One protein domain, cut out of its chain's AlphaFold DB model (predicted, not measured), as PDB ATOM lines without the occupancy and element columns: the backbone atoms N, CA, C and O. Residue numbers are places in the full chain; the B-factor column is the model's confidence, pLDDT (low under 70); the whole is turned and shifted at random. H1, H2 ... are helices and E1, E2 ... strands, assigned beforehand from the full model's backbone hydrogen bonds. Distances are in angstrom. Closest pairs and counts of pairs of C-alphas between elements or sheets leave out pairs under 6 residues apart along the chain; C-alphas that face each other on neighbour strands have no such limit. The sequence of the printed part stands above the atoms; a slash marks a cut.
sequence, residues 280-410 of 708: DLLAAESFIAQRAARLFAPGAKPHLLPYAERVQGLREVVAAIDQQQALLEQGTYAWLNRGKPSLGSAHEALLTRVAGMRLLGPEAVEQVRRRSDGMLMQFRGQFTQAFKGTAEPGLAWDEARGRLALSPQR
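AT A GLANCE: This is residues 280 to 410 of the 708 residues of an uncharacterized protein of Ramlibacter sp. WS9 (UniProt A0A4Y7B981). Two helical hairpins, H1 with H2 and H4 with H5, are set one after the other along a rod, and the last residues of H5 overlap the first residues of H1 where the two hairpins meet. Near this joint a small strand hairpin, E1 with E2, packs through E2 on the last part of H2, and the short helix H3 packs on E2. The printed part has 131 residues with five named helices and two named strands, in the order H1, H2, H3, H4, H5, E1, E2; the sheet, E1 - E2, is antiparallel and the class is mostly helix. The whole is loose, with a radius of gyration of the C-alphas of 19.4 A, and the C-alphas span 65 by 30 by 25 A.

HOW THE PARTS SIT: H1, residues 280 to 296, and H2, residues 307 to 330, form a helical hairpin: they touch, run opposite ways at a shallow tilt of 27 degrees, and their closest C-alphas, those of Ile 288 and Val 317, are 5.9 A apart. H3, residues 333 to 337, and H2 meet only through their link. H4, residues 345 to 356, and H5, residues 361 to 387, form the second helical hairpin, running opposite ways at a shallow tilt of 26 degrees. They touch with residues 351 to 356 of H4 and 361 to 365 of H5 alone, and their closest C-alphas, those of Ala 355 and Gly 361, are 4.5 A apart. At its other end H5 touches H1, with residues 383 to 387 alone against residues 282 to 286 of H1; the closest C-alphas, those of Leu 282 and Phe 383, are 6.9 A apart. H1 and H5 run the same way at a shallow tilt of 15 degrees. H2 and H5 are apart, and H4 is apart from H1, H2 and H3. H3 and H5 are close but not clearly touching, with the C-alphas of Leu 336 and Arg 380 the closest at 7.9 A. E1, residues 395 to 398, and E2, residues 403 to 406, form an antiparallel hairpin with 137 degrees between their directions; N 396 and O 405 are 2.9 A apart and N 403 and O 398 are 3.3 A apart, both within hydrogen-bond range. The closest C-alphas of H2 and E2, those of Leu 328 and Ala 405, are 6.5 A apart, and those of H3 and E2, Ala 334 and Arg 403, are 5.3 A apart. In H1, H2 and H4 every O i to N i+4 pair is within hydrogen-bond range; in H5 22 of 23 are, and in H3 0 of 1, where 2 of 2 O i to N i+3 pairs are within range.

IN THESE COORDINATES: H1 begins at C-alpha 280, at (145.863, 215.964, 120.833), and residues 280 to 296 measure 23.6 A from first to last C-alpha. H2, residues 307 to 330, measures 34.8 A and ends at (142.793, 226.003, 115.624). H3 holds residues 333 to 337, and H4, residues 345 to 356, measures 16.5 A. H5, residues 361 to 387, is the longest helix at 38.1 A. E1, residues 395 to 398, measures 9.5 A, and E2, residues 403 to 406, measures 10.2 A and ends at C-alpha 406, at (132.344, 221.254, 122.749).

THE WHOLE: The two C-alphas farthest apart, those of His 303 and Arg 358, are 65.8 A apart. The printed part has no cut and no long link. The mean pLDDT of the printed part is 86.0; residues 331 to 332, 338 to 343 and 389 to 391 are under 70.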
ATOM      1  N   ASP A 280     145.979 215.051 119.683       87.12
ATOM      2  CA  ASP A 280     145.863 215.964 120.833       87.12
ATOM      3  C   ASP A 280     144.453 216.002 121.436       87.12
ATOM      4  O   ASP A 280     144.317 216.139 122.649       87.12
ATOM      5  N   LEU A 281     143.396 215.838 120.624       88.38
ATOM      6  CA  LEU A 281     142.025 215.796 121.144       88.38
ATOM      7  C   LEU A 281     141.780 214.529 121.964       88.38
ATOM      8  O   LEU A 281     141.164 214.611 123.024       88.38
ATOM      9  N   LEU A 282     142.263 213.371 121.497       88.62
ATOM     10  CA  LEU A 282     142.169 212.124 122.266       88.62
ATOM     11  C   LEU A 282     142.990 212.200 123.554       88.62
ATOM     12  O   LEU A 282     142.511 211.779 124.605       88.62
ATOM     13  N   ALA A 283     144.199 212.764 123.489       90.44
ATOM     14  CA  ALA A 283     145.030 212.971 124.669       90.44
ATOM     15  C   ALA A 283     144.319 213.871 125.694       90.44
ATOM     16  O   ALA A 283     144.195 213.484 126.858       90.44
ATOM     17  N   ALA A 284     143.776 215.010 125.251       90.94
ATOM     18  CA  ALA A 284     143.011 215.926 126.095       90.94
ATOM     19  C   ALA A 284     141.775 215.253 126.717       90.94
ATOM     20  O   ALA A 284     141.552 215.370 127.920       90.94
ATOM     21  N   GLU A 285     141.003 214.485 125.943       91.38
ATOM     22  CA  GLU A 285     139.830 213.774 126.466       91.38
ATOM     23  C   GLU A 285     140.211 212.696 127.479       91.38
ATOM     24  O   GLU A 285     139.584 212.592 128.529       91.38
ATOM     25  N   SER A 286     141.278 211.936 127.221       90.06
ATOM     26  CA  SER A 286     141.764 210.938 128.178       90.06
ATOM     27  C   SER A 286     142.182 211.579 129.507       90.06
ATOM     28  O   SER A 286     141.881 211.041 130.575       90.06
ATOM     29  N   PHE A 287     142.808 212.760 129.452       92.31
ATOM     30  CA  PHE A 287     143.195 213.527 130.631       92.31
ATOM     31  C   PHE A 287     141.963 214.009 131.411       92.31
ATOM     32  O   PHE A 287     141.882 213.798 132.625       92.31
ATOM     33  N   ILE A 288     140.973 214.585 130.717       92.56
ATOM     34  CA  ILE A 288     139.703 215.018 131.317       92.56
ATOM     35  C   ILE A 288     138.985 213.828 131.957       92.56
ATOM     36  O   ILE A 288     138.609 213.909 133.125       92.56
ATOM     37  N   ALA A 289     138.831 212.713 131.240       89.75
ATOM     38  CA  ALA A 289     138.128 211.527 131.720       89.75
ATOM     39  C   ALA A 289     138.778 210.940 132.982       89.75
ATOM     40  O   ALA A 289     138.082 210.637 133.951       89.75
ATOM     41  N   GLN A 290     140.111 210.839 133.023       90.69
ATOM     42  CA  GLN A 290     140.835 210.349 134.201       90.69
ATOM     43  C   GLN A 290     140.646 211.256 135.423       90.69
ATOM     44  O   GLN A 290     140.435 210.764 136.536       90.69
ATOM     45  N   ARG A 291     140.712 212.580 135.240       91.25
ATOM     46  CA  ARG A 291     140.543 213.550 136.334       91.25
ATOM     47  C   ARG A 291     139.096 213.619 136.810       91.25
ATOM     48  O   ARG A 291     138.851 213.538 138.013       91.25
ATOM     49  N   ALA A 292     138.145 213.676 135.883       89.62
ATOM     50  CA  ALA A 292     136.720 213.654 136.182       89.62
ATOM     51  C   ALA A 292     136.321 212.367 136.915       89.62
ATOM     52  O   ALA A 292     135.591 212.437 137.898       89.62
ATOM     53  N   ALA A 293     136.861 211.206 136.528       89.06
ATOM     54  CA  ALA A 293     136.596 209.952 137.225       89.06
ATOM     55  C   ALA A 293     137.073 209.984 138.689       89.06
ATOM     56  O   ALA A 293     136.350 209.559 139.585       89.06
ATOM     57  N   ARG A 294     138.255 210.548 138.969       89.81
ATOM     58  CA  ARG A 294     138.764 210.677 140.349       89.81
ATOM     59  C   ARG A 294     137.924 211.609 141.227       89.81
ATOM     60  O   ARG A 294     137.924 211.443 142.444       89.81
ATOM     61  N   LEU A 295     137.251 212.589 140.625       90.56
ATOM     62  CA  LEU A 295     136.497 213.619 141.342       90.56
ATOM     63  C   LEU A 295     135.003 213.302 141.452       90.56
ATOM     64  O   LEU A 295     134.397 213.610 142.475       90.56
ATOM     65  N   PHE A 296     134.414 212.699 140.418       89.69
ATOM     66  CA  PHE A 296     132.961 212.616 140.254       89.69
ATOM     67  C   PHE A 296     132.428 211.197 140.029       89.69
ATOM     68  O   PHE A 296     131.212 211.020 140.056       89.69
ATOM     69  N   ALA A 297     133.280 210.185 139.805       86.44
ATOM     70  CA  ALA A 297     132.782 208.829 139.569       86.44
ATOM     71  C   ALA A 297     132.038 208.268 140.798       86.44
ATOM     72  O   ALA A 297     132.380 208.593 141.940       86.44
ATOM     73  N   PRO A 298     131.067 207.360 140.596       79.44
ATOM     74  CA  PRO A 298     130.447 206.627 141.692       79.44
ATOM     75  C   PRO A 298     131.502 205.920 142.556       79.44
ATOM     76  O   PRO A 298     132.325 205.161 142.052       79.44
ATOM     77  N   GLY A 299     131.494 206.181 143.866       78.69
ATOM     78  CA  GLY A 299     132.472 205.619 144.808       78.69
ATOM     79  C   GLY A 299     133.798 206.381 144.901       78.69
ATOM     80  O   GLY A 299     134.625 206.038 145.752       78.69
ATOM     81  N   ALA A 300     133.997 207.435 144.101       84.19
ATOM     82  CA  ALA A 300     135.095 208.367 144.308       84.19
ATOM     83  C   ALA A 300     135.003 208.979 145.715       84.19
ATOM     84  O   ALA A 300     133.923 209.293 146.218       84.19
ATOM     85  N   LYS A 301     136.156 209.159 146.365       84.94
ATOM     86  CA  LYS A 301     136.251 209.755 147.705       84.94
ATOM     87  C   LYS A 301     137.058 211.054 147.661       84.94
ATOM     88  O   LYS A 301     138.082 211.151 148.337       84.94
ATOM     89  N   PRO A 302     136.621 212.073 146.893       81.69
ATOM     90  CA  PRO A 302     137.371 213.323 146.751       81.69
ATOM     91  C   PRO A 302     137.536 214.057 148.090       81.69
ATOM     92  O   PRO A 302     138.489 214.806 148.272       81.69
ATOM     93  N   HIS A 303     136.646 213.807 149.055       80.00
ATOM     94  CA  HIS A 303     136.721 214.340 150.415       80.00
ATOM     95  C   HIS A 303     137.938 213.852 151.221       80.00
ATOM     96  O   HIS A 303     138.296 214.496 152.201       80.00
ATOM     97  N   LEU A 304     138.572 212.738 150.831       84.44
ATOM     98  CA  LEU A 304     139.812 212.257 151.455       84.44
ATOM     99  C   LEU A 304     141.056 212.976 150.923       84.44
ATOM    100  O   LEU A 304     142.099 212.934 151.568       84.44
ATOM    101  N   LEU A 305     140.955 213.623 149.759       87.06
ATOM    102  CA  LEU A 305     142.050 214.417 149.215       87.06
ATOM    103  C   LEU A 305     142.214 215.706 150.034       87.06
ATOM    104  O   LEU A 305     141.195 216.303 150.419       87.06
ATOM    105  N   PRO A 306     143.458 216.175 150.247       90.19
ATOM    106  CA  PRO A 306     143.723 217.507 150.777       90.19
ATOM    107  C   PRO A 306     142.975 218.586 149.986       90.19
ATOM    108  O   PRO A 306     142.774 218.458 148.776       90.19
ATOM    109  N   TYR A 307     142.581 219.670 150.660       91.56
ATOM    110  CA  TYR A 307     141.826 220.765 150.036       91.56
ATOM    111  C   TYR A 307     142.525 221.304 148.776       91.56
ATOM    112  O   TYR A 307     141.896 221.389 147.719       91.56
ATOM    113  N   ALA A 308     143.833 221.579 148.861       92.94
ATOM    114  CA  ALA A 308     144.621 222.102 147.747       92.94
ATOM    115  C   ALA A 308     144.602 221.174 146.521       92.94
ATOM    116  O   ALA A 308     144.337 221.631 145.412       92.94
ATOM    117  N   GLU A 309     144.807 219.866 146.715       93.19
ATOM    118  CA  GLU A 309     144.770 218.878 145.629       93.19
ATOM    119  C   GLU A 309     143.383 218.767 144.997       93.19
ATOM    120  O   GLU A 309     143.252 218.661 143.778       93.19
ATOM    121  N   ARG A 310     142.331 218.824 145.818       93.12
ATOM    122  CA  ARG A 310     140.947 218.744 145.346       93.12
ATOM    123  C   ARG A 310     140.584 219.955 144.490       93.12
ATOM    124  O   ARG A 310     140.063 219.788 143.391       93.12
ATOM    125  N   VAL A 311     140.890 221.164 144.965       94.56
ATOM    126  CA  VAL A 311     140.655 222.416 144.228       94.56
ATOM    127  C   VAL A 311     141.500 222.474 142.960       94.56
ATOM    128  O   VAL A 311     140.992 222.854 141.904       94.56
ATOM    129  N   GLN A 312     142.761 222.047 143.034       95.00
ATOM    130  CA  GLN A 312     143.628 221.954 141.867       95.00
ATOM    131  C   GLN A 312     143.063 220.977 140.832       95.00
ATOM    132  O   GLN A 312     143.000 221.318 139.656       95.00
ATOM    133  N   GLY A 313     142.549 219.820 141.257       94.00
ATOM    134  CA  GLY A 313     141.883 218.869 140.367       94.00
ATOM    135  C   GLY A 313     140.678 219.470 139.633       94.00
ATOM    136  O   GLY A 313     140.518 219.238 138.438       94.00
ATOM    137  N   LEU A 314     139.857 220.284 140.308       95.44
ATOM    138  CA  LEU A 314     138.739 220.991 139.663       95.44
ATOM    139  C   LEU A 314     139.237 222.016 138.629       95.44
ATOM    140  O   LEU A 314     138.700 222.081 137.523       95.44
ATOM    141  N   ARG A 315     140.283 222.788 138.961       96.62
ATOM    142  CA  ARG A 315     140.901 223.763 138.044       96.62
ATOM    143  C   ARG A 315     141.539 223.094 136.830       96.62
ATOM    144  O   ARG A 315     141.402 223.601 135.724       96.62
ATOM    145  N   GLU A 316     142.195 221.953 137.023       96.12
ATOM    146  CA  GLU A 316     142.790 221.158 135.945       96.12
ATOM    147  C   GLU A 316     141.735 220.664 134.954       96.12
ATOM    148  O   GLU A 316     141.983 220.685 133.752       96.12
ATOM    149  N   VAL A 317     140.549 220.267 135.431       95.94
ATOM    150  CA  VAL A 317     139.437 219.901 134.541       95.94
ATOM    151  C   VAL A 317     138.984 221.109 133.722       95.94
ATOM    152  O   VAL A 317     138.870 220.989 132.508       95.94
ATOM    153  N   VAL A 318     138.776 222.276 134.343       96.88
ATOM    154  CA  VAL A 318     138.401 223.511 133.623       96.88
ATOM    155  C   VAL A 318     139.449 223.869 132.562       96.88
ATOM    156  O   VAL A 318     139.105 224.013 131.390       96.88
ATOM    157  N   ALA A 319     140.728 223.911 132.943       96.38
ATOM    158  CA  ALA A 319     141.827 224.252 132.044       96.38
ATOM    159  C   ALA A 319     141.979 223.254 130.883       96.38
ATOM    160  O   ALA A 319     142.244 223.656 129.751       96.38
ATOM    161  N   ALA A 320     141.778 221.957 131.134       94.94
ATOM    162  CA  ALA A 320     141.822 220.940 130.087       94.94
ATOM    163  C   ALA A 320     140.659 221.080 129.088       94.94
ATOM    164  O   ALA A 320     140.852 220.856 127.893       94.94
ATOM    165  N   ILE A 321     139.471 221.491 129.547       95.88
ATOM    166  CA  ILE A 321     138.337 221.785 128.655       95.88
ATOM    167  C   ILE A 321     138.624 223.029 127.806       95.88
ATOM    168  O   ILE A 321     138.343 223.025 126.608       95.88
ATOM    169  N   ASP A 322     139.233 224.066 128.382       95.62
ATOM    170  CA  ASP A 322     139.639 225.257 127.624       95.62
ATOM    171  C   ASP A 322     140.729 224.940 126.592       95.62
ATOM    172  O   ASP A 322     140.657 225.395 125.449       95.62
ATOM    173  N   GLN A 323     141.694 224.082 126.938       93.06
ATOM    174  CA  GLN A 323     142.673 223.568 125.980       93.06
ATOM    175  C   GLN A 323     141.992 222.785 124.847       93.06
ATOM    176  O   GLN A 323     142.341 222.960 123.680       93.06
ATOM    177  N   GLN A 324     141.000 221.950 125.167       92.44
ATOM    178  CA  GLN A 324     140.219 221.221 124.167       92.44
ATOM    179  C   GLN A 324     139.456 222.179 123.239       92.44
ATOM    180  O   GLN A 324     139.440 221.958 122.029       92.44
ATOM    181  N   GLN A 325     138.887 223.271 123.762       92.88
ATOM    182  CA  GLN A 325     138.275 224.317 122.937       92.88
ATOM    183  C   GLN A 325     139.299 224.985 122.009       92.88
ATOM    184  O   GLN A 325     139.040 225.103 120.812       92.88
ATOM    185  N   ALA A 326     140.466 225.372 122.529       90.56
ATOM    186  CA  ALA A 326     141.515 226.004 121.731       90.56
ATOM    187  C   ALA A 326     141.989 225.097 120.583       90.56
ATOM    188  O   ALA A 326     142.168 225.567 119.459       90.56
ATOM    189  N   LEU A 327     142.119 223.788 120.833       87.62
ATOM    190  CA  LEU A 327     142.421 222.809 119.786       87.62
ATOM    191  C   LEU A 327     141.343 222.825 118.695       87.62
ATOM    192  O   LEU A 327     141.675 222.961 117.519       87.62
ATOM    193  N   LEU A 328     140.059 222.749 119.065       87.88
ATOM    194  CA  LEU A 328     138.930 222.762 118.119       87.88
ATOM    195  C   LEU A 328     138.839 224.054 117.295       87.88
ATOM    196  O   LEU A 328     138.382 224.019 116.152       87.88
ATOM    197  N   GLU A 329     139.256 225.187 117.856       85.56
ATOM    198  CA  GLU A 329     139.283 226.475 117.158       85.56
ATOM    199  C   GLU A 329     140.442 226.583 116.158       85.56
ATOM    200  O   GLU A 329     140.271 227.180 115.095       85.56
ATOM    201  N   GLN A 330     141.594 225.984 116.470       77.06
ATOM    202  CA  GLN A 330     142.793 226.003 115.624       77.06
ATOM    203  C   GLN A 330     142.779 224.918 114.533       77.06
ATOM    204  O   GLN A 330     143.349 225.107 113.456       77.06
ATOM    205  N   GLY A 331     142.157 223.768 114.802       67.25
ATOM    206  CA  GLY A 331     142.227 222.579 113.955       67.25
ATOM    207  C   GLY A 331     141.031 222.386 113.020       67.25
ATOM    208  O   GLY A 331     139.868 222.465 113.413       67.25
ATOM    209  N   THR A 332     141.295 222.004 111.768       65.56
ATOM    210  CA  THR A 332     140.253 221.550 110.834       65.56
ATOM    211  C   THR A 332     139.901 220.083 111.093       65.56
ATOM    212  O   THR A 332     140.328 219.193 110.364       65.56
ATOM    213  N   TYR A 333     139.102 219.807 112.124       76.88
ATOM    214  CA  TYR A 333     138.632 218.448 112.454       76.88
ATOM    215  C   TYR A 333     137.404 217.991 111.650       76.88
ATOM    216  O   TYR A 333     136.792 216.967 111.953       76.88
ATOM    217  N   ALA A 334     137.031 218.724 110.599       73.94
ATOM    218  CA  ALA A 334     135.873 218.409 109.760       73.94
ATOM    219  C   ALA A 334     135.956 217.018 109.100       73.94
ATOM    220  O   ALA A 334     134.930 216.399 108.814       73.94
ATOM    221  N   TRP A 335     137.169 216.502 108.884       75.94
ATOM    222  CA  TRP A 335     137.397 215.169 108.326       75.94
ATOM    223  C   TRP A 335     136.886 214.040 109.237       75.94
ATOM    224  O   TRP A 335     136.513 212.987 108.729       75.94
ATOM    225  N   LEU A 336     136.770 214.273 110.552       77.00
ATOM    226  CA  LEU A 336     136.252 213.293 111.517       77.00
ATOM    227  C   LEU A 336     134.776 212.954 111.311       77.00
ATOM    228  O   LEU A 336     134.332 211.864 111.672       77.00
ATOM    229  N   ASN A 337     134.015 213.877 110.723       74.94
ATOM    230  CA  ASN A 337     132.599 213.665 110.446       74.94
ATOM    231  C   ASN A 337     132.353 212.996 109.082       74.94
ATOM    232  O   ASN A 337     131.238 212.575 108.785       74.94
ATOM    233  N   ARG A 338     133.382 212.872 108.233       67.94
ATOM    234  CA  ARG A 338     133.253 212.282 106.894       67.94
ATOM    235  C   ARG A 338     133.532 210.778 106.927       67.94
ATOM    236  O   ARG A 338     134.325 210.274 107.714       67.94
ATOM    237  N   GLY A 339     132.874 210.036 106.035       57.53
ATOM    238  CA  GLY A 339     133.036 208.582 105.919       57.53
ATOM    239  C   GLY A 339     134.402 208.131 105.384       57.53
ATOM    240  O   GLY A 339     134.787 206.996 105.649       57.53
ATOM    241  N   LYS A 340     135.130 209.007 104.675       59.03
ATOM    242  CA  LYS A 340     136.427 208.729 104.033       59.03
ATOM    243  C   LYS A 340     137.539 209.600 104.649       59.03
ATOM    244  O   LYS A 340     137.240 210.759 104.956       59.03
ATOM    245  N   PRO A 341     138.792 209.108 104.769       56.66
ATOM    246  CA  PRO A 341     139.967 209.879 105.204       56.66
ATOM    247  C   PRO A 341     140.365 210.925 104.159       56.66
ATOM    248  O   PRO A 341     141.419 210.867 103.543       56.66
ATOM    249  N   SER A 342     139.516 211.919 103.936       64.56
ATOM    250  CA  SER A 342     139.959 213.138 103.278       64.56
ATOM    251  C   SER A 342     140.495 214.046 104.375       64.56
ATOM    252  O   SER A 342     139.742 214.831 104.951       64.56
ATOM    253  N   LEU A 343     141.794 213.931 104.677       66.50
ATOM    254  CA  LEU A 343     142.526 214.776 105.641       66.50
ATOM    255  C   LEU A 343     142.674 216.241 105.159       66.50
ATOM    256  O   LEU A 343     143.565 216.968 105.590       66.50
ATOM    257  N   GLY A 344     141.795 216.688 104.256       71.81
ATOM    258  CA  GLY A 344     141.795 218.006 103.635       71.81
ATOM    259  C   GLY A 344     142.492 218.049 102.272       71.81
ATOM    260  O   GLY A 344     143.149 217.104 101.837       71.81
ATOM    261  N   SER A 345     142.353 219.187 101.588       76.38
ATOM    262  CA  SER A 345     142.931 219.432 100.258       76.38
ATOM    263  C   SER A 345     144.460 219.419 100.255       76.38
ATOM    264  O   SER A 345     145.059 218.989  99.274       76.38
ATOM    265  N   ALA A 346     145.099 219.835 101.353       76.88
ATOM    266  CA  ALA A 346     146.555 219.822 101.487       76.88
ATOM    267  C   ALA A 346     147.133 218.396 101.419       76.88
ATOM    268  O   ALA A 346     148.157 218.175 100.775       76.88
ATOM    269  N   HIS A 347     146.453 217.423 102.031       80.94
ATOM    270  CA  HIS A 347     146.849 216.019 101.968       80.94
ATOM    271  C   HIS A 347     146.618 215.423 100.570       80.94
ATOM    272  O   HIS A 347     147.489 214.740 100.039       80.94
ATOM    273  N   GLU A 348     145.491 215.731  99.923       83.44
ATOM    274  CA  GLU A 348     145.241 215.269  98.547       83.44
ATOM    275  C   GLU A 348     146.234 215.866  97.536       83.44
ATOM    276  O   GLU A 348     146.700 215.167  96.633       83.44
ATOM    277  N   ALA A 349     146.622 217.135  97.704       86.62
ATOM    278  CA  ALA A 349     147.662 217.767  96.892       86.62
ATOM    279  C   ALA A 349     149.018 217.061  97.062       86.62
ATOM    280  O   ALA A 349     149.731 216.832  96.084       86.62
ATOM    281  N   LEU A 350     149.341 216.648  98.290       88.25
ATOM    282  CA  LEU A 350     150.546 215.887  98.606       88.25
ATOM    283  C   LEU A 350     150.545 214.517  97.915       88.25
ATOM    284  O   LEU A 350     151.518 214.168  97.250       88.25
ATOM    285  N   LEU A 351     149.441 213.769  97.996       89.88
ATOM    286  CA  LEU A 351     149.308 212.483  97.304       89.88
ATOM    287  C   LEU A 351     149.368 212.634  95.776       89.88
ATOM    288  O   LEU A 351     149.991 211.817  95.100       89.88
ATOM    289  N   THR A 352     148.778 213.699  95.229       91.75
ATOM    290  CA  THR A 352     148.861 214.009  93.791       91.75
ATOM    291  C   THR A 352     150.309 214.253  93.366       91.75
ATOM    292  O   THR A 352     150.756 213.734  92.344       91.75
ATOM    293  N   ARG A 353     151.077 214.979  94.188       92.25
ATOM    294  CA  ARG A 353     152.503 215.218  93.951       92.25
ATOM    295  C   ARG A 353     153.317 213.923  93.998       92.25
ATOM    296  O   ARG A 353     154.145 213.696  93.120       92.25
ATOM    297  N   VAL A 354     153.042 213.043  94.964       93.38
ATOM    298  CA  VAL A 354     153.658 211.705  95.056       93.38
ATOM    299  C   VAL A 354     153.385 210.874  93.799       93.38
ATOM    300  O   VAL A 354     154.315 210.281  93.255       93.38
ATOM    301  N   ALA A 355     152.149 210.875  93.289       93.69
ATOM    302  CA  ALA A 355     151.796 210.143  92.071       93.69
ATOM    303  C   ALA A 355     152.545 210.645  90.821       93.69
ATOM    304  O   ALA A 355     152.857 209.845  89.940       93.69
ATOM    305  N   GLY A 356     152.833 211.950  90.740       92.31
ATOM    306  CA  GLY A 356     153.509 212.577  89.597       92.31
ATOM    307  C   GLY A 356     155.028 212.348  89.523       92.31
ATOM    308  O   GLY A 356     155.635 212.577  88.471       92.31
ATOM    309  N   MET A 357     155.655 211.888  90.610       93.31
ATOM    310  CA  MET A 357     157.088 211.576  90.650       93.31
ATOM    311  C   MET A 357     157.355 210.165  90.130       93.31
ATOM    312  O   MET A 357     156.763 209.198  90.606       93.31
ATOM    313  N   ARG A 358     158.308 210.007  89.205       89.88
ATOM    314  CA  ARG A 358     158.610 208.705  88.587       89.88
ATOM    315  C   ARG A 358     159.301 207.741  89.557       89.88
ATOM    316  O   ARG A 358     159.140 206.525  89.445       89.88
ATOM    317  N   LEU A 359     160.048 208.279  90.520       90.81
ATOM    318  CA  LEU A 359     160.634 207.514  91.623       90.81
ATOM    319  C   LEU A 359     159.588 206.901  92.574       90.81
ATOM    320  O   LEU A 359     159.884 205.922  93.255       90.81
ATOM    321  N   LEU A 360     158.372 207.448  92.632       93.06
ATOM    322  CA  LEU A 360     157.326 207.006  93.558       93.06
ATOM    323  C   LEU A 360     156.191 206.315  92.796       93.06
ATOM    324  O   LEU A 360     155.991 205.107  92.953       93.06
ATOM    325  N   GLY A 361     155.517 207.059  91.920       90.75
ATOM    326  CA  GLY A 361     154.403 206.597  91.106       90.75
ATOM    327  C   GLY A 361     153.114 206.345  91.901       90.75
ATOM    328  O   GLY A 361     153.060 206.561  93.116       90.75
ATOM    329  N   PRO A 362     152.055 205.858  91.229       91.94
ATOM    330  CA  PRO A 362     150.752 205.610  91.854       91.94
ATOM    331  C   PRO A 362     150.798 204.514  92.931       91.94
ATOM    332  O   PRO A 362     150.086 204.605  93.928       91.94
ATOM    333  N   GLU A 363     151.688 203.529  92.793       89.56
ATOM    334  CA  GLU A 363     151.866 202.439  93.765       89.56
ATOM    335  C   GLU A 363     152.233 202.955  95.167       89.56
ATOM    336  O   GLU A 363     151.761 202.429  96.177       89.56
ATOM    337  N   ALA A 364     153.043 204.020  95.244       90.62
ATOM    338  CA  ALA A 364     153.405 204.647  96.513       90.62
ATOM    339  C   ALA A 364     152.182 205.288  97.190       90.62
ATOM    340  O   ALA A 364     152.006 205.165  98.402       90.62
ATOM    341  N   VAL A 365     151.302 205.920  96.405       91.62
ATOM    342  CA  VAL A 365     150.046 206.501  96.901       91.62
ATOM    343  C   VAL A 365     149.112 205.414  97.421       91.62
ATOM    344  O   VAL A 365     148.531 205.575  98.492       91.62
ATOM    345  N   GLU A 366     148.981 204.293  96.712       90.69
ATOM    346  CA  GLU A 366     148.161 203.160  97.161       90.69
ATOM    347  C   GLU A 366     148.695 202.525  98.447       90.69
ATOM    348  O   GLU A 366     147.917 202.150  99.328       90.69
ATOM    349  N   GLN A 367     150.020 202.407  98.587       89.31
ATOM    350  CA  GLN A 367     150.642 201.917  99.814       89.31
ATOM    351  C   GLN A 367     150.347 202.838 101.004       89.31
ATOM    352  O   GLN A 367     149.958 202.346 102.064       89.31
ATOM    353  N   VAL A 368     150.498 204.153 100.821       89.44
ATOM    354  CA  VAL A 368     150.187 205.151 101.853       89.44
ATOM    355  C   VAL A 368     148.702 205.095 102.216       89.44
ATOM    356  O   VAL A 368     148.381 204.907 103.382       89.44
ATOM    357  N   ARG A 369     147.796 205.128 101.228       88.44
ATOM    358  CA  ARG A 369     146.342 205.072 101.459       88.44
ATOM    359  C   ARG A 369     145.917 203.835 102.244       88.44
ATOM    360  O   ARG A 369     145.260 203.979 103.268       88.44
ATOM    361  N   ARG A 370     146.346 202.632 101.835       88.94
ATOM    362  CA  ARG A 370     145.999 201.383 102.545       88.94
ATOM    363  C   ARG A 370     146.425 201.406 104.012       88.94
ATOM    364  O   ARG A 370     145.700 200.908 104.870       88.94
ATOM    365  N   ARG A 371     147.600 201.971 104.302       88.06
ATOM    366  CA  ARG A 371     148.095 202.116 105.673       88.06
ATOM    367  C   ARG A 371     147.252 203.119 106.461       88.06
ATOM    368  O   ARG A 371     146.761 202.772 107.536       88.06
ATOM    369  N   SER A 372     147.074 204.327 105.930       85.88
ATOM    370  CA  SER A 372     146.324 205.392 106.600       85.88
ATOM    371  C   SER A 372     144.860 204.995 106.827       85.88
ATOM    372  O   SER A 372     144.310 205.306 107.879       85.88
ATOM    373  N   ASP A 373     144.243 204.236 105.912       85.12
ATOM    374  CA  ASP A 373     142.884 203.696 106.059       85.12
ATOM    375  C   ASP A 373     142.764 202.755 107.272       85.12
ATOM    376  O   ASP A 373     141.818 202.861 108.058       85.12
ATOM    377  N   GLY A 374     143.735 201.852 107.456       87.06
ATOM    378  CA  GLY A 374     143.772 200.943 108.604       87.06
ATOM    379  C   GLY A 374     143.917 201.688 109.935       87.06
ATOM    380  O   GLY A 374     143.172 201.417 110.880       87.06
ATOM    381  N   MET A 375     144.823 202.669 109.990       87.19
ATOM    382  CA  MET A 375     145.026 203.505 111.182       87.19
ATOM    383  C   MET A 375     143.807 204.391 111.470       87.19
ATOM    384  O   MET A 375     143.387 204.504 112.623       87.19
ATOM    385  N   LEU A 376     143.171 204.946 110.433       85.31
ATOM    386  CA  LEU A 376     141.937 205.713 110.573       85.31
ATOM    387  C   LEU A 376     140.825 204.867 111.198       85.31
ATOM    388  O   LEU A 376     140.118 205.357 112.076       85.31
ATOM    389  N   MET A 377     140.622 203.627 110.741       85.69
ATOM    390  CA  MET A 377     139.556 202.773 111.280       85.69
ATOM    391  C   MET A 377     139.738 202.521 112.780       85.69
ATOM    392  O   MET A 377     138.781 202.671 113.543       85.69
ATOM    393  N   GLN A 378     140.964 202.215 113.212       89.12
ATOM    394  CA  GLN A 378     141.289 202.043 114.631       89.12
ATOM    395  C   GLN A 378     141.039 203.330 115.423       89.12
ATOM    396  O   GLN A 378     140.349 203.316 116.444       89.12
ATOM    397  N   PHE A 379     141.530 204.457 114.908       88.94
ATOM    398  CA  PHE A 379     141.332 205.764 115.518       88.94
ATOM    399  C   PHE A 379     139.847 206.138 115.627       88.94
ATOM    400  O   PHE A 379     139.419 206.625 116.668       88.94
ATOM    401  N   ARG A 380     139.019 205.875 114.608       86.25
ATOM    402  CA  ARG A 380     137.571 206.153 114.664       86.25
ATOM    403  C   ARG A 380     136.873 205.328 115.738       86.25
ATOM    404  O   ARG A 380     135.958 205.847 116.377       86.25
ATOM    405  N   GLY A 381     137.304 204.085 115.952       87.94
ATOM    406  CA  GLY A 381     136.842 203.259 117.067       87.94
ATOM    407  C   GLY A 381     137.145 203.918 118.414       87.94
ATOM    408  O   GLY A 381     136.227 204.169 119.193       87.94
ATOM    409  N   GLN A 382     138.408 204.295 118.638       89.31
ATOM    410  CA  GLN A 382     138.848 204.973 119.864       89.31
ATOM    411  C   GLN A 382     138.145 206.323 120.069       89.31
ATOM    412  O   GLN A 382     137.655 206.613 121.157       89.31
ATOM    413  N   PHE A 383     138.029 207.127 119.014       88.25
ATOM    414  CA  PHE A 383     137.354 208.422 119.038       88.25
ATOM    415  C   PHE A 383     135.868 208.287 119.362       88.25
ATOM    416  O   PHE A 383     135.336 209.029 120.185       88.25
ATOM    417  N   THR A 384     135.187 207.317 118.751       85.94
ATOM    418  CA  THR A 384     133.774 207.058 119.042       85.94
ATOM    419  C   THR A 384     133.605 206.606 120.488       85.94
ATOM    420  O   THR A 384     132.734 207.127 121.173       85.94
ATOM    421  N   GLN A 385     134.464 205.713 120.983       86.38
ATOM    422  CA  GLN A 385     134.430 205.271 122.376       86.38
ATOM    423  C   GLN A 385     134.660 206.428 123.360       86.38
ATOM    424  O   GLN A 385     133.923 206.540 124.336       86.38
ATOM    425  N   ALA A 386     135.636 207.297 123.087       85.50
ATOM    426  CA  ALA A 386     135.990 208.411 123.963       85.50
ATOM    427  C   ALA A 386     134.932 209.529 123.980       85.50
ATOM    428  O   ALA A 386     134.651 210.084 125.035       85.50
ATOM    429  N   PHE A 387     134.332 209.854 122.829       82.25
ATOM    430  CA  PHE A 387     133.489 211.050 122.694       82.25
ATOM    431  C   PHE A 387     132.000 210.791 122.478       82.25
ATOM    432  O   PHE A 387     131.206 211.694 122.726       82.25
ATOM    433  N   LYS A 388     131.616 209.614 121.974       72.12
ATOM    434  CA  LYS A 388     130.225 209.266 121.615       72.12
ATOM    435  C   LYS A 388     129.690 208.034 122.352       72.12
ATOM    436  O   LYS A 388     128.492 207.790 122.308       72.12
ATOM    437  N   GLY A 389     130.559 207.248 122.990       62.47
ATOM    438  CA  GLY A 389     130.200 206.020 123.706       62.47
ATOM    439  C   GLY A 389     129.570 206.255 125.079       62.47
ATOM    440  O   GLY A 389     129.150 205.302 125.729       62.47
ATOM    441  N   THR A 390     129.511 207.507 125.532       64.88
ATOM    442  CA  THR A 390     128.933 207.914 126.812       64.88
ATOM    443  C   THR A 390     127.548 208.524 126.614       64.88
ATOM    444  O   THR A 390     127.267 209.145 125.590       64.88
ATOM    445  N   ALA A 391     126.679 208.393 127.622       65.94
ATOM    446  CA  ALA A 391     125.361 209.038 127.630       65.94
ATOM    447  C   ALA A 391     125.446 210.578 127.543       65.94
ATOM    448  O   ALA A 391     124.502 211.232 127.111       65.94
ATOM    449  N   GLU A 392     126.593 211.147 127.919       74.69
ATOM    450  CA  GLU A 392     126.915 212.567 127.792       74.69
ATOM    451  C   GLU A 392     128.180 212.706 126.929       74.69
ATOM    452  O   GLU A 392     129.288 212.482 127.430       74.69
ATOM    453  N   PRO A 393     128.045 213.000 125.623       82.06
ATOM    454  CA  PRO A 393     129.189 213.102 124.729       82.06
ATOM    455  C   PRO A 393     130.029 214.337 125.066       82.06
ATOM    456  O   PRO A 393     129.485 215.388 125.397       82.06
ATOM    457  N   GLY A 394     131.356 214.242 124.960       86.50
ATOM    458  CA  GLY A 394     132.260 215.373 125.225       86.50
ATOM    459  C   GLY A 394     132.292 216.418 124.100       86.50
ATOM    460  O   GLY A 394     132.525 217.599 124.352       86.50
ATOM    461  N   LEU A 395     132.019 215.986 122.866       90.38
ATOM    462  CA  LEU A 395     132.033 216.812 121.657       90.38
ATOM    463  C   LEU A 395     130.736 216.632 120.868       90.38
ATOM    464  O   LEU A 395     130.166 215.542 120.830       90.38
ATOM    465  N   ALA A 396     130.314 217.692 120.185       89.06
ATOM    466  CA  ALA A 396     129.165 217.693 119.292       89.06
ATOM    467  C   ALA A 396     129.545 218.262 117.919       89.06
ATOM    468  O   ALA A 396     130.473 219.063 117.785       89.06
ATOM    469  N   TRP A 397     128.834 217.829 116.880       87.56
ATOM    470  CA  TRP A 397     128.954 218.430 115.556       87.56
ATOM    471  C   TRP A 397     128.084 219.689 115.486       87.56
ATOM    472  O   TRP A 397     126.882 219.616 115.727       87.56
ATOM    473  N   ASP A 398     128.691 220.830 115.163       87.69
ATOM    474  CA  ASP A 398     128.002 222.099 114.927       87.69
ATOM    475  C   ASP A 398     127.703 222.206 113.423       87.69
ATOM    476  O   ASP A 398     128.598 222.487 112.619       87.69
ATOM    477  N   GLU A 399     126.451 221.933 113.029       84.19
ATOM    478  CA  GLU A 399     126.026 221.985 111.623       84.19
ATOM    479  C   GLU A 399     126.146 223.388 111.027       84.19
ATOM    480  O   GLU A 399     126.583 223.527 109.885       84.19
ATOM    481  N   ALA A 400     125.833 224.427 111.806       83.94
ATOM    482  CA  ALA A 400     125.866 225.811 111.343       83.94
ATOM    483  C   ALA A 400     127.291 226.266 111.000       83.94
ATOM    484  O   ALA A 400     127.492 227.059 110.080       83.94
ATOM    485  N   ARG A 401     128.291 225.751 111.724       81.00
ATOM    486  CA  ARG A 401     129.709 226.075 111.501       81.00
ATOM    487  C   ARG A 401     130.483 224.999 110.740       81.00
ATOM    488  O   ARG A 401     131.660 225.205 110.446       81.00
ATOM    489  N   GLY A 402     129.863 223.856 110.446       83.38
ATOM    490  CA  GLY A 402     130.489 222.731 109.747       83.38
ATOM    491  C   GLY A 402     131.742 222.187 110.444       83.38
ATOM    492  O   GLY A 402     132.683 221.764 109.766       83.38
ATOM    493  N   ARG A 403     131.788 222.232 111.782       86.19
ATOM    494  CA  ARG A 403     132.959 221.831 112.582       86.19
ATOM    495  C   ARG A 403     132.558 221.133 113.878       86.19
ATOM    496  O   ARG A 403     131.426 221.244 114.335       86.19
ATOM    497  N   LEU A 404     133.508 220.428 114.487       87.62
ATOM    498  CA  LEU A 404     133.337 219.915 115.846       87.62
ATOM    499  C   LEU A 404     133.440 221.058 116.858       87.62
ATOM    500  O   LEU A 404     134.282 221.944 116.721       87.62
ATOM    501  N   ALA A 405     132.590 221.006 117.875       91.25
ATOM    502  CA  ALA A 405     132.562 221.926 118.999       91.25
ATOM    503  C   ALA A 405     132.428 221.142 120.313       91.25
ATOM    504  O   ALA A 405     132.100 219.951 120.313       91.25
ATOM    505  N   LEU A 406     132.673 221.813 121.439       93.06
ATOM    506  CA  LEU A 406     132.344 221.254 122.749       93.06
ATOM    507  C   LEU A 406     130.839 220.971 122.824       93.06
ATOM    508  O   LEU A 406     130.029 221.758 122.332       93.06
ATOM    509  N   SER A 407     130.463 219.850 123.438       92.69
ATOM    510  CA  SER A 407     129.049 219.564 123.676       92.69
ATOM    511  C   SER A 407     128.449 220.542 124.698       92.69
ATOM    512  O   SER A 407     129.180 221.080 125.538       92.69
ATOM    513  N   PRO A 408     127.117 220.742 124.701       92.25
ATOM    514  CA  PRO A 408     126.453 221.544 125.727       92.25
ATOM    515  C   PRO A 408     126.773 221.071 127.152       92.25
ATOM    516  O   PRO A 408     127.004 221.887 128.037       92.25
ATOM    517  N   GLN A 409     126.869 219.755 127.363       91.56
ATOM    518  CA  GLN A 409     127.219 219.159 128.654       91.56
ATOM    519  C   GLN A 409     128.651 219.515 129.065       91.56
ATOM    520  O   GLN A 409     128.911 219.818 130.228       91.56
ATOM    521  N   ARG A 410     129.595 219.514 128.117       93.00
ATOM    522  CA  ARG A 410     130.987 219.873 128.394       93.00
ATOM    523  C   ARG A 410     131.137 221.355 128.740       93.00
ATOM    524  O   ARG A 410     131.879 221.686 129.663       93.00
TER     525      ARG A 410